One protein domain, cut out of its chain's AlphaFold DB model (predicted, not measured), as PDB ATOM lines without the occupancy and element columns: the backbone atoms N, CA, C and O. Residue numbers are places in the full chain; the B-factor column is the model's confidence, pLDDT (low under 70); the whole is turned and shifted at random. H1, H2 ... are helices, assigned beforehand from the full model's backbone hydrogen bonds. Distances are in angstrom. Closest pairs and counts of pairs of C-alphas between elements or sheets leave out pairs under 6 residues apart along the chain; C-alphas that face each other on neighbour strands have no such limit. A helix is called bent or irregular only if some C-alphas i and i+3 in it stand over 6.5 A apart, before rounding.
ATOM      1  N   THR A  68     129.216   2.336  17.374       50.47
ATOM      2  CA  THR A  68     127.840   2.643  17.702       50.47
ATOM      3  C   THR A  68     127.092   2.475  16.395       50.47
ATOM      4  O   THR A  68     127.275   3.281  15.480       50.47
ATOM      5  N   ASN A  69     126.264   1.430  16.290       54.06
ATOM      6  CA  ASN A  69     125.238   1.271  15.247       54.06
ATOM      7  C   ASN A  69     124.164   2.372  15.381       54.06
ATOM      8  O   ASN A  69     122.968   2.100  15.328       54.06
ATOM      9  N   THR A  70     124.584   3.612  15.639       67.38
ATOM     10  CA  THR A  70     123.707   4.727  15.911       67.38
ATOM     11  C   THR A  70     123.216   5.290  14.600       67.38
ATOM     12  O   THR A  70     123.952   5.955  13.870       67.38
ATOM     13  N   ASP A  71     121.944   5.051  14.324       77.94
ATOM     14  CA  ASP A  71     121.268   5.653  13.194       77.94
ATOM     15  C   ASP A  71     120.664   6.997  13.619       77.94
ATOM     16  O   ASP A  71     119.545   7.096  14.128       77.94
ATOM     17  N   LEU A  72     121.431   8.067  13.403       73.75
ATOM     18  CA  LEU A  72     120.993   9.434  13.686       73.75
ATOM     19  C   LEU A  72     119.777   9.857  12.848       73.75
ATOM     20  O   LEU A  72     119.029  10.742  13.272       73.75
ATOM     21  N   ALA A  73     119.553   9.253  11.677       74.31
ATOM     22  CA  ALA A  73     118.340   9.515  10.910       74.31
ATOM     23  C   ALA A  73     117.124   8.911  11.621       74.31
ATOM     24  O   ALA A  73     116.101   9.587  11.749       74.31
ATOM     25  N   THR A  74     117.269   7.702  12.167       78.00
ATOM     26  CA  THR A  74     116.247   7.069  13.011       78.00
ATOM     27  C   THR A  74     115.986   7.871  14.288       78.00
ATOM     28  O   THR A  74     114.824   8.150  14.590       78.00
ATOM     29  N   LEU A  75     117.029   8.354  14.978       82.94
ATOM     30  CA  LEU A  75     116.875   9.246  16.139       82.94
ATOM     31  C   LEU A  75     116.047  10.492  15.785       82.94
ATOM     32  O   LEU A  75     115.032  10.781  16.422       82.94
ATOM     33  N   ASN A  76     116.453  11.215  14.739       79.31
ATOM     34  CA  ASN A  76     115.773  12.436  14.304       79.31
ATOM     35  C   ASN A  76     114.327  12.171  13.868       79.31
ATOM     36  O   ASN A  76     113.432  12.973  14.147       79.31
ATOM     37  N   HIS A  77     114.086  11.045  13.196       78.06
ATOM     38  CA  HIS A  77     112.749  10.631  12.800       78.06
ATOM     39  C   HIS A  77     111.859  10.355  14.019       78.06
ATOM     40  O   HIS A  77     110.758  10.903  14.094       78.06
ATOM     41  N   GLY A  78     112.350   9.588  14.996       76.88
ATOM     42  CA  GLY A  78     111.621   9.275  16.226       76.88
ATOM     43  C   GLY A  78     111.257  10.522  17.033       76.88
ATOM     44  O   GLY A  78     110.110  10.680  17.446       76.88
ATOM     45  N   LEU A  79     112.190  11.467  17.179       83.81
ATOM     46  CA  LEU A  79     111.928  12.744  17.857       83.81
ATOM     47  C   LEU A  79     110.885  13.585  17.117       83.81
ATOM     48  O   LEU A  79     109.978  14.150  17.729       83.81
ATOM     49  N   LYS A  80     110.983  13.656  15.784       79.44
ATOM     50  CA  LYS A  80     110.003  14.370  14.961       79.44
ATOM     51  C   LYS A  80     108.607  13.778  15.130       79.44
ATOM     52  O   LYS A  80     107.648  14.543  15.244       79.44
ATOM     53  N   LEU A  81     108.486  12.450  15.132       80.44
ATOM     54  CA  LEU A  81     107.217  11.768  15.371       80.44
ATOM     55  C   LEU A  81     106.674  12.085  16.763       80.44
ATOM     56  O   LEU A  81     105.538  12.539  16.850       80.44
ATOM     57  N   LEU A  82     107.496  11.978  17.812       84.81
ATOM     58  CA  LEU A  82     107.098  12.300  19.186       84.81
ATOM     59  C   LEU A  82     106.508  13.714  19.296       84.81
ATOM     60  O   LEU A  82     105.415  13.900  19.829       84.81
ATOM     61  N   HIS A  83     107.200  14.714  18.748       83.62
ATOM     62  CA  HIS A  83     106.703  16.090  18.770       83.62
ATOM     63  C   HIS A  83     105.447  16.269  17.909       83.62
ATOM     64  O   HIS A  83     104.554  17.023  18.281       83.62
ATOM     65  N   THR A  84     105.357  15.581  16.769       80.75
ATOM     66  CA  THR A  84     104.177  15.644  15.891       80.75
ATOM     67  C   THR A  84     102.952  15.031  16.570       80.75
ATOM     68  O   THR A  84     101.873  15.615  16.513       80.75
ATOM     69  N   GLU A  85     103.111  13.893  17.246       84.94
ATOM     70  CA  GLU A  85     102.061  13.256  18.045       84.94
ATOM     71  C   GLU A  85     101.539  14.199  19.128       84.94
ATOM     72  O   GLU A  85     100.328  14.383  19.232       84.94
ATOM     73  N   TYR A  86     102.444  14.847  19.867       84.81
ATOM     74  CA  TYR A  86     102.081  15.826  20.888       84.81
ATOM     75  C   TYR A  86     101.289  17.002  20.305       84.81
ATOM     76  O   TYR A  86     100.227  17.372  20.802       84.81
ATOM     77  N   TRP A  87     101.773  17.591  19.209       81.75
ATOM     78  CA  TRP A  87     101.074  18.711  18.578       81.75
ATOM     79  C   TRP A  87      99.693  18.314  18.059       81.75
ATOM     80  O   TRP A  87      98.744  19.089  18.178       81.75
ATOM     81  N   ASN A  88      99.564  17.099  17.529       80.81
ATOM     82  CA  ASN A  88      98.283  16.570  17.081       80.81
ATOM     83  C   ASN A  88      97.329  16.312  18.255       80.81
ATOM     84  O   ASN A  88      96.133  16.567  18.111       80.81
ATOM     85  N   SER A  89      97.828  15.858  19.414       84.19
ATOM     86  CA  SER A  89      96.979  15.616  20.588       84.19
ATOM     87  C   SER A  89      96.394  16.897  21.174       84.19
ATOM     88  O   SER A  89      95.308  16.854  21.740       84.19
ATOM     89  N   LEU A  90      97.069  18.037  21.000       78.75
ATOM     90  CA  LEU A  90      96.557  19.324  21.472       78.75
ATOM     91  C   LEU A  90      95.356  19.825  20.665       78.75
ATOM     92  O   LEU A  90      94.567  20.600  21.189       78.75
ATOM     93  N   ASN A  91      95.194  19.421  19.398       80.31
ATOM     94  CA  ASN A  91      94.082  19.847  18.533       80.31
ATOM     95  C   ASN A  91      93.794  21.373  18.579       80.31
ATOM     96  O   ASN A  91      92.645  21.816  18.589       80.31
ATOM     97  N   GLY A  92      94.851  22.190  18.653       72.00
ATOM     98  CA  GLY A  92      94.759  23.654  18.743       72.00
ATOM     99  C   GLY A  92      94.459  24.225  20.136       72.00
ATOM    100  O   GLY A  92      94.243  25.430  20.247       72.00
ATOM    101  N   GLN A  93      94.445  23.397  21.181       77.81
ATOM    102  CA  GLN A  93      94.326  23.814  22.578       77.81
ATOM    103  C   GLN A  93      95.700  24.100  23.202       77.81
ATOM    104  O   GLN A  93      96.732  23.608  22.741       77.81
ATOM    105  N   GLU A  94      95.712  24.921  24.252       75.94
ATOM    106  CA  GLU A  94      96.896  25.104  25.092       75.94
ATOM    107  C   GLU A  94      97.078  23.888  26.005       75.94
ATOM    108  O   GLU A  94      96.099  23.345  26.513       75.94
ATOM    109  N   SER A  95      98.328  23.475  26.220       74.75
ATOM    110  CA  SER A  95      98.650  22.376  27.129       74.75
ATOM    111  C   SER A  95      98.857  22.882  28.547       74.75
ATOM    112  O   SER A  95      99.562  23.870  28.770       74.75
ATOM    113  N   THR A  96      98.340  22.139  29.515       81.00
ATOM    114  CA  THR A  96      98.742  22.252  30.917       81.00
ATOM    115  C   THR A  96     100.106  21.600  31.146       81.00
ATOM    116  O   THR A  96     100.539  20.734  30.384       81.00
ATOM    117  N   GLU A  97     100.783  21.984  32.231       75.38
ATOM    118  CA  GLU A  97     102.065  21.395  32.645       75.38
ATOM    119  C   GLU A  97     101.966  19.876  32.858       75.38
ATOM    120  O   GLU A  97     102.844  19.133  32.425       75.38
ATOM    121  N   VAL A  98     100.872  19.407  33.466       81.50
ATOM    122  CA  VAL A  98     100.618  17.981  33.734       81.50
ATOM    123  C   VAL A  98     100.482  17.180  32.434       81.50
ATOM    124  O   VAL A  98     100.974  16.054  32.342       81.50
ATOM    125  N   GLU A  99      99.858  17.755  31.408       83.25
ATOM    126  CA  GLU A  99      99.755  17.134  30.080       83.25
ATOM    127  C   GLU A  99     101.116  17.056  29.379       83.25
ATOM    128  O   GLU A  99     101.447  16.017  28.813       83.25
ATOM    129  N   VAL A 100     101.954  18.098  29.472       81.50
ATOM    130  CA  VAL A 100     103.323  18.039  28.918       81.50
ATOM    131  C   VAL A 100     104.141  16.960  29.628       81.50
ATOM    132  O   VAL A 100     104.796  16.142  28.984       81.50
ATOM    133  N   LEU A 101     104.079  16.941  30.960       80.12
ATOM    134  CA  LEU A 101     104.774  15.989  31.822       80.12
ATOM    135  C   LEU A 101     104.435  14.537  31.486       80.12
ATOM    136  O   LEU A 101     105.329  13.726  31.256       80.12
ATOM    137  N   SER A 102     103.138  14.235  31.445       84.12
ATOM    138  CA  SER A 102     102.622  12.897  31.138       84.12
ATOM    139  C   SER A 102     102.865  12.481  29.689       84.12
ATOM    140  O   SER A 102     102.904  11.290  29.391       84.12
ATOM    141  N   PHE A 103     103.054  13.434  28.773       89.06
ATOM    142  CA  PHE A 103     103.381  13.108  27.391       89.06
ATOM    143  C   PHE A 103     104.875  12.814  27.196       89.06
ATOM    144  O   PHE A 103     105.228  11.872  26.488       89.06
ATOM    145  N   TYR A 104     105.766  13.602  27.803       89.31
ATOM    146  CA  TYR A 104     107.221  13.493  27.625       89.31
ATOM    147  C   TYR A 104     107.884  12.632  28.710       89.31
ATOM    148  O   TYR A 104     108.822  13.060  29.395       89.31
ATOM    149  N   GLU A 105     107.406  11.398  28.843       90.19
ATOM    150  CA  GLU A 105     107.977  10.399  29.747       90.19
ATOM    151  C   GLU A 105     109.322   9.847  29.248       90.19
ATOM    152  O   GLU A 105     109.553   9.685  28.045       90.19
ATOM    153  N   ASP A 106     110.190   9.464  30.189       91.50
ATOM    154  CA  ASP A 106     111.496   8.857  29.894       91.50
ATOM    155  C   ASP A 106     111.380   7.559  29.082       91.50
ATOM    156  O   ASP A 106     112.244   7.266  28.258       91.50
ATOM    157  N   SER A 107     110.281   6.813  29.241       94.06
ATOM    158  CA  SER A 107     109.981   5.589  28.485       94.06
ATOM    159  C   SER A 107     109.931   5.831  26.968       94.06
ATOM    160  O   SER A 107     110.435   5.029  26.182       94.06
ATOM    161  N   ARG A 108     109.377   6.971  26.538       94.44
ATOM    162  CA  ARG A 108     109.297   7.349  25.122       94.44
ATOM    163  C   ARG A 108     110.667   7.711  24.569       94.44
ATOM    164  O   ARG A 108     111.006   7.289  23.465       94.44
ATOM    165  N   PHE A 109     111.473   8.436  25.342       93.31
ATOM    166  CA  PHE A 109     112.856   8.720  24.966       93.31
ATOM    167  C   PHE A 109     113.693   7.439  24.890       93.31
ATOM    168  O   PHE A 109     114.414   7.263  23.910       93.31
ATOM    169  N   ASN A 110     113.547   6.525  25.856       94.94
ATOM    170  CA  ASN A 110     114.199   5.214  25.845       94.94
ATOM    171  C   ASN A 110     113.931   4.477  24.529       94.94
ATOM    172  O   ASN A 110     114.873   4.121  23.830       94.94
ATOM    173  N   ASN A 111     112.659   4.343  24.140       94.81
ATOM    174  CA  ASN A 111     112.277   3.649  22.908       94.81
ATOM    175  C   ASN A 111     112.891   4.293  21.656       94.81
ATOM    176  O   ASN A 111     113.336   3.591  20.749       94.81
ATOM    177  N   ILE A 112     112.943   5.629  21.607       93.25
ATOM    178  CA  ILE A 112     113.564   6.356  20.494       93.25
ATOM    179  C   ILE A 112     115.060   6.029  20.418       93.25
ATOM    180  O   ILE A 112     115.550   5.677  19.345       93.25
ATOM    181  N   TYR A 113     115.788   6.095  21.534       92.38
ATOM    182  CA  TYR A 113     117.223   5.806  21.540       92.38
ATOM    183  C   TYR A 113     117.538   4.328  21.286       92.38
ATOM    184  O   TYR A 113     118.468   4.038  20.534       92.38
ATOM    185  N   GLU A 114     116.754   3.397  21.832       92.88
ATOM    186  CA  GLU A 114     116.892   1.968  21.524       92.88
ATOM    187  C   GLU A 114     116.701   1.716  20.025       92.88
ATOM    188  O   GLU A 114     117.520   1.039  19.405       92.88
ATOM    189  N   SER A 115     115.672   2.320  19.413       90.94
ATOM    190  CA  SER A 115     115.430   2.192  17.969       90.94
ATOM    191  C   SER A 115     116.554   2.787  17.124       90.94
ATOM    192  O   SER A 115     116.863   2.277  16.051       90.94
ATOM    193  N   ALA A 116     117.203   3.835  17.634       87.25
ATOM    194  CA  ALA A 116     118.352   4.463  17.008       87.25
ATOM    195  C   ALA A 116     119.671   3.729  17.297       87.25
ATOM    196  O   ALA A 116     120.709   4.227  16.881       87.25
ATOM    197  N   GLY A 117     119.660   2.584  17.989       88.56
ATOM    198  CA  GLY A 117     120.841   1.741  18.197       88.56
ATOM    199  C   GLY A 117     121.780   2.191  19.322       88.56
ATOM    200  O   GLY A 117     122.941   1.783  19.338       88.56
ATOM    201  N   PHE A 118     121.315   3.027  20.256       88.50
ATOM    202  CA  PHE A 118     122.092   3.387  21.447       88.50
ATOM    203  C   PHE A 118     122.182   2.215  22.432       88.50
ATOM    204  O   PHE A 118     121.250   1.418  22.569       88.50
ATOM    205  N   THR A 119     123.301   2.113  23.155       89.50
ATOM    206  CA  THR A 119     123.465   1.075  24.180       89.50
ATOM    207  C   THR A 119     122.658   1.408  25.436       89.50
ATOM    208  O   THR A 119     122.369   2.567  25.721       89.50
ATOM    209  N   LYS A 120     122.339   0.404  26.262       89.25
ATOM    210  CA  LYS A 120     121.647   0.640  27.545       89.25
ATOM    211  C   LYS A 120     122.404   1.597  28.468       89.25
ATOM    212  O   LYS A 120     121.770   2.353  29.198       89.25
ATOM    213  N   ALA A 121     123.737   1.559  28.441       88.06
ATOM    214  CA  ALA A 121     124.569   2.467  29.220       88.06
ATOM    215  C   ALA A 121     124.406   3.912  28.725       88.06
ATOM    216  O   ALA A 121     124.118   4.799  29.526       88.06
ATOM    217  N   ASP A 122     124.468   4.124  27.408       88.44
ATOM    218  CA  ASP A 122     124.270   5.444  26.803       88.44
ATOM    219  C   ASP A 122     122.886   6.019  27.108       88.44
ATOM    220  O   ASP A 122     122.747   7.191  27.452       88.44
ATOM    221  N   ILE A 123     121.848   5.186  27.001       91.94
ATOM    222  CA  ILE A 123     120.470   5.602  27.267       91.94
ATOM    223  C   ILE A 123     120.302   5.963  28.740       91.94
ATOM    224  O   ILE A 123     119.723   6.999  29.055       91.94
ATOM    225  N   THR A 124     120.852   5.145  29.640       91.50
ATOM    226  CA  THR A 124     120.825   5.410  31.085       91.50
ATOM    227  C   THR A 124     121.484   6.748  31.407       91.50
ATOM    228  O   THR A 124     120.927   7.538  32.169       91.50
ATOM    229  N   LEU A 125     122.629   7.032  30.786       89.81
ATOM    230  CA  LEU A 125     123.334   8.296  30.952       89.81
ATOM    231  C   LEU A 125     122.543   9.488  30.393       89.81
ATOM    232  O   LEU A 125     122.441  10.530  31.031       89.81
ATOM    233  N   LEU A 126     121.940   9.349  29.214       90.94
ATOM    234  CA  LEU A 126     121.089  10.394  28.642       90.94
ATOM    235  C   LEU A 126     119.894  10.697  29.559       90.94
ATOM    236  O   LEU A 126     119.611  11.857  29.864       90.94
ATOM    237  N   LEU A 127     119.204   9.664  30.038       92.50
ATOM    238  CA  LEU A 127     118.064   9.838  30.934       92.50
ATOM    239  C   LEU A 127     118.479  10.424  32.291       92.50
ATOM    240  O   LEU A 127     117.750  11.262  32.821       92.50
ATOM    241  N   SER A 128     119.659  10.084  32.824       90.75
ATOM    242  CA  SER A 128     120.156  10.691  34.067       90.75
ATOM    243  C   SER A 128     120.478  12.180  33.900       90.75
ATOM    244  O   SER A 128     120.094  12.981  34.754       90.75
ATOM    245  N   ILE A 129     121.075  12.578  32.770       89.12
ATOM    246  CA  ILE A 129     121.302  13.990  32.417       89.12
ATOM    247  C   ILE A 129     119.975  14.755  32.383       89.12
ATOM    248  O   ILE A 129     119.864  15.850  32.940       89.12
ATOM    249  N   ARG A 130     118.946  14.174  31.758       88.56
ATOM    250  CA  ARG A 130     117.613  14.786  31.708       88.56
ATOM    251  C   ARG A 130     116.983  14.884  33.095       88.56
ATOM    252  O   ARG A 130     116.453  15.938  33.432       88.56
ATOM    253  N   ALA A 131     117.056  13.829  33.901       89.06
ATOM    254  CA  ALA A 131     116.523  13.833  35.259       89.06
ATOM    255  C   ALA A 131     117.167  14.934  36.119       89.06
ATOM    256  O   ALA A 131     116.452  15.670  36.803       89.06
ATOM    257  N   GLN A 132     118.491  15.101  36.025       86.69
ATOM    258  CA  GLN A 132     119.205  16.183  36.705       86.69
ATOM    259  C   GLN A 132     118.717  17.557  36.231       86.69
ATOM    260  O   GLN A 132     118.318  18.383  37.049       86.69
ATOM    261  N   TYR A 133     118.656  17.777  34.915       85.31
ATOM    262  CA  TYR A 133     118.189  19.037  34.330       85.31
ATOM    263  C   TYR A 133     116.775  19.425  34.786       85.31
ATOM    264  O   TYR A 133     116.510  20.581  35.123       85.31
ATOM    265  N   LEU A 134     115.859  18.459  34.817       83.44
ATOM    266  CA  LEU A 134     114.486  18.682  35.264       83.44
ATOM    267  C   LEU A 134     114.411  18.973  36.764       83.44
ATOM    268  O   LEU A 134     113.615  19.816  37.178       83.44
ATOM    269  N   SER A 135     115.258  18.322  37.567       85.00
ATOM    270  CA  SER A 135     115.387  18.621  38.996       85.00
ATOM    271  C   SER A 135     115.855  20.058  39.225       85.00
ATOM    272  O   SER A 135     115.243  20.783  40.013       85.00
ATOM    273  N   ASP A 136     116.880  20.497  38.492       81.88
ATOM    274  CA  ASP A 136     117.418  21.856  38.590       81.88
ATOM    275  C   ASP A 136     116.360  22.893  38.199       81.88
ATOM    276  O   ASP A 136     116.166  23.900  38.881       81.88
ATOM    277  N   ILE A 137     115.605  22.621  37.134       77.56
ATOM    278  CA  ILE A 137     114.505  23.478  36.695       77.56
ATOM    279  C   ILE A 137     113.378  23.564  37.721       77.56
ATOM    280  O   ILE A 137     112.860  24.659  37.960       77.56
ATOM    281  N   ALA A 138     112.992  22.439  38.325       75.94
ATOM    282  CA  ALA A 138     111.910  22.407  39.303       75.94
ATOM    283  C   ALA A 138     112.211  23.320  40.504       75.94
ATOM    284  O   ALA A 138     111.308  23.965  41.038       75.94
ATOM    285  N   GLN A 139     113.487  23.454  40.879       76.88
ATOM    286  CA  GLN A 139     113.920  24.352  41.954       76.88
ATOM    287  C   GLN A 139     113.743  25.837  41.597       76.88
ATOM    288  O   GLN A 139     113.521  26.669  42.479       76.88
ATOM    289  N   LEU A 140     113.777  26.194  40.309       69.62
ATOM    290  CA  LEU A 140     113.719  27.588  39.864       69.62
ATOM    291  C   LEU A 140     112.312  28.207  39.942       69.62
ATOM    292  O   LEU A 140     112.199  29.420  39.771       69.62
ATOM    293  N   SER A 141     111.260  27.431  40.238       56.56
ATOM    294  CA  SER A 141     109.903  27.911  40.578       56.56
ATOM    295  C   SER A 141     109.284  28.932  39.597       56.56
ATOM    296  O   SER A 141     108.544  29.820  40.024       56.56
ATOM    297  N   LYS A 142     109.577  28.862  38.282       58.69
ATOM    298  CA  LYS A 142     108.973  29.775  37.283       58.69
ATOM    299  C   LYS A 142     108.018  29.057  36.321       58.69
ATOM    300  O   LYS A 142     108.405  28.039  35.749       58.69
ATOM    301  N   PRO A 143     106.854  29.664  36.006       50.81
ATOM    302  CA  PRO A 143     105.899  29.150  35.019       50.81
ATOM    303  C   PRO A 143     106.460  29.001  33.602       50.81
ATOM    304  O   PRO A 143     105.818  28.406  32.758       50.81
ATOM    305  N   THR A 144     107.625  29.565  33.287       52.75
ATOM    306  CA  THR A 144     108.218  29.509  31.941       52.75
ATOM    307  C   THR A 144     109.003  28.228  31.662       52.75
ATOM    308  O   THR A 144     109.460  28.043  30.536       52.75
ATOM    309  N   TYR A 145     109.184  27.348  32.652       56.56
ATOM    310  CA  TYR A 145     110.046  26.176  32.501       56.56
ATOM    311  C   TYR A 145     109.336  24.878  32.089       56.56
ATOM    312  O   TYR A 145     110.016  23.879  31.860       56.56
ATOM    313  N   PHE A 146     108.011  24.869  31.902       59.62
ATOM    314  CA  PHE A 146     107.309  23.650  31.465       59.62
ATOM    315  C   PHE A 146     107.737  23.170  30.063       59.62
ATOM    316  O   PHE A 146     107.615  21.993  29.741       59.62
ATOM    317  N   TYR A 147     108.314  24.040  29.230       65.38
ATOM    318  CA  TYR A 147     108.901  23.622  27.952       65.38
ATOM    319  C   TYR A 147     110.186  22.791  28.117       65.38
ATOM    320  O   TYR A 147     110.586  22.104  27.179       65.38
ATOM    321  N   GLY A 148     110.810  22.801  29.302       71.25
ATOM    322  CA  GLY A 148     111.986  21.984  29.613       71.25
ATOM    323  C   GLY A 148     111.715  20.482  29.496       71.25
ATOM    324  O   GLY A 148     112.587  19.735  29.062       71.25
ATOM    325  N   TRP A 149     110.482  20.049  29.771       75.38
ATOM    326  CA  TRP A 149     110.059  18.649  29.653       75.38
ATOM    327  C   TRP A 149     110.098  18.130  28.214       75.38
ATOM    328  O   TRP A 149     110.348  16.944  27.998       75.38
ATOM    329  N   MET A 150     109.917  19.019  27.234       80.38
ATOM    330  CA  MET A 150     109.958  18.675  25.811       80.38
ATOM    331  C   MET A 150     111.388  18.492  25.288       80.38
ATOM    332  O   MET A 150     111.571  17.964  24.192       80.38
ATOM    333  N   ILE A 151     112.403  18.954  26.028       81.56
ATOM    334  CA  ILE A 151     113.794  18.918  25.575       81.56
ATOM    335  C   ILE A 151     114.303  17.479  25.631       81.56
ATOM    336  O   ILE A 151     114.244  16.806  26.663       81.56
ATOM    337  N   SER A 152     114.817  17.005  24.498       84.88
ATOM    338  CA  SER A 152     115.416  15.684  24.402       84.88
ATOM    339  C   SER A 152     116.740  15.626  25.178       84.88
ATOM    340  O   SER A 152     117.515  16.587  25.159       84.88
TER     341      SER A 152
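AT A GLANCE: This is residues 68 to 152 of the 288 residues of an uncharacterized protein of Vibrio genomosp. F10 str. ZF-129 (UniProt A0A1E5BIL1). Two long helices, H1 and H4, edge a flat slab, with H2 then H3 between them and H5 folded back from H4 beside H2. The printed part has 85 residues, five named helices and no named strand: all helix. It is only just compact, close to loose (radius of gyration of the C-alphas 13.8 A), spanning 39 by 31 by 15 A.

IN THESE COORDINATES: H1, residues 72 to 90, 27.5 A, begins at C-alpha 72 (120.993, 9.434, 13.686). H2 is residues 97 to 103, 9.9 A; H3, 106 to 115, 14.2 A; H4, 120 to 139, 28.8 A. H5, 143 to 150, 14.5 A, ends at C-alpha 150 (109.958, 18.675, 25.811) and is irregular: C-alphas 144 and 147 are 7.1 A apart.

HOW THE PARTS SIT: H1 touches H3 with residues 74 to 79 alone; the closest C-alphas, Gly 78 and Ile 112, are 5.5 A apart. H2 and H5 touch at a shallow tilt of 3 degrees, the same way, closest at C-alphas Glu 97 and Phe 146, 5.8 A. H3 and H4 form a hairpin, as do H4 and H5. Every O i to N i+4 pair is within hydrogen-bond range in H1 to H4; H5 has 0 of 4, but 3 of 5 O i to N i+3.

THE WHOLE: The printed part has no cut and no long link. Residues 68 to 70 and 140 to 147 have pLDDT under 70.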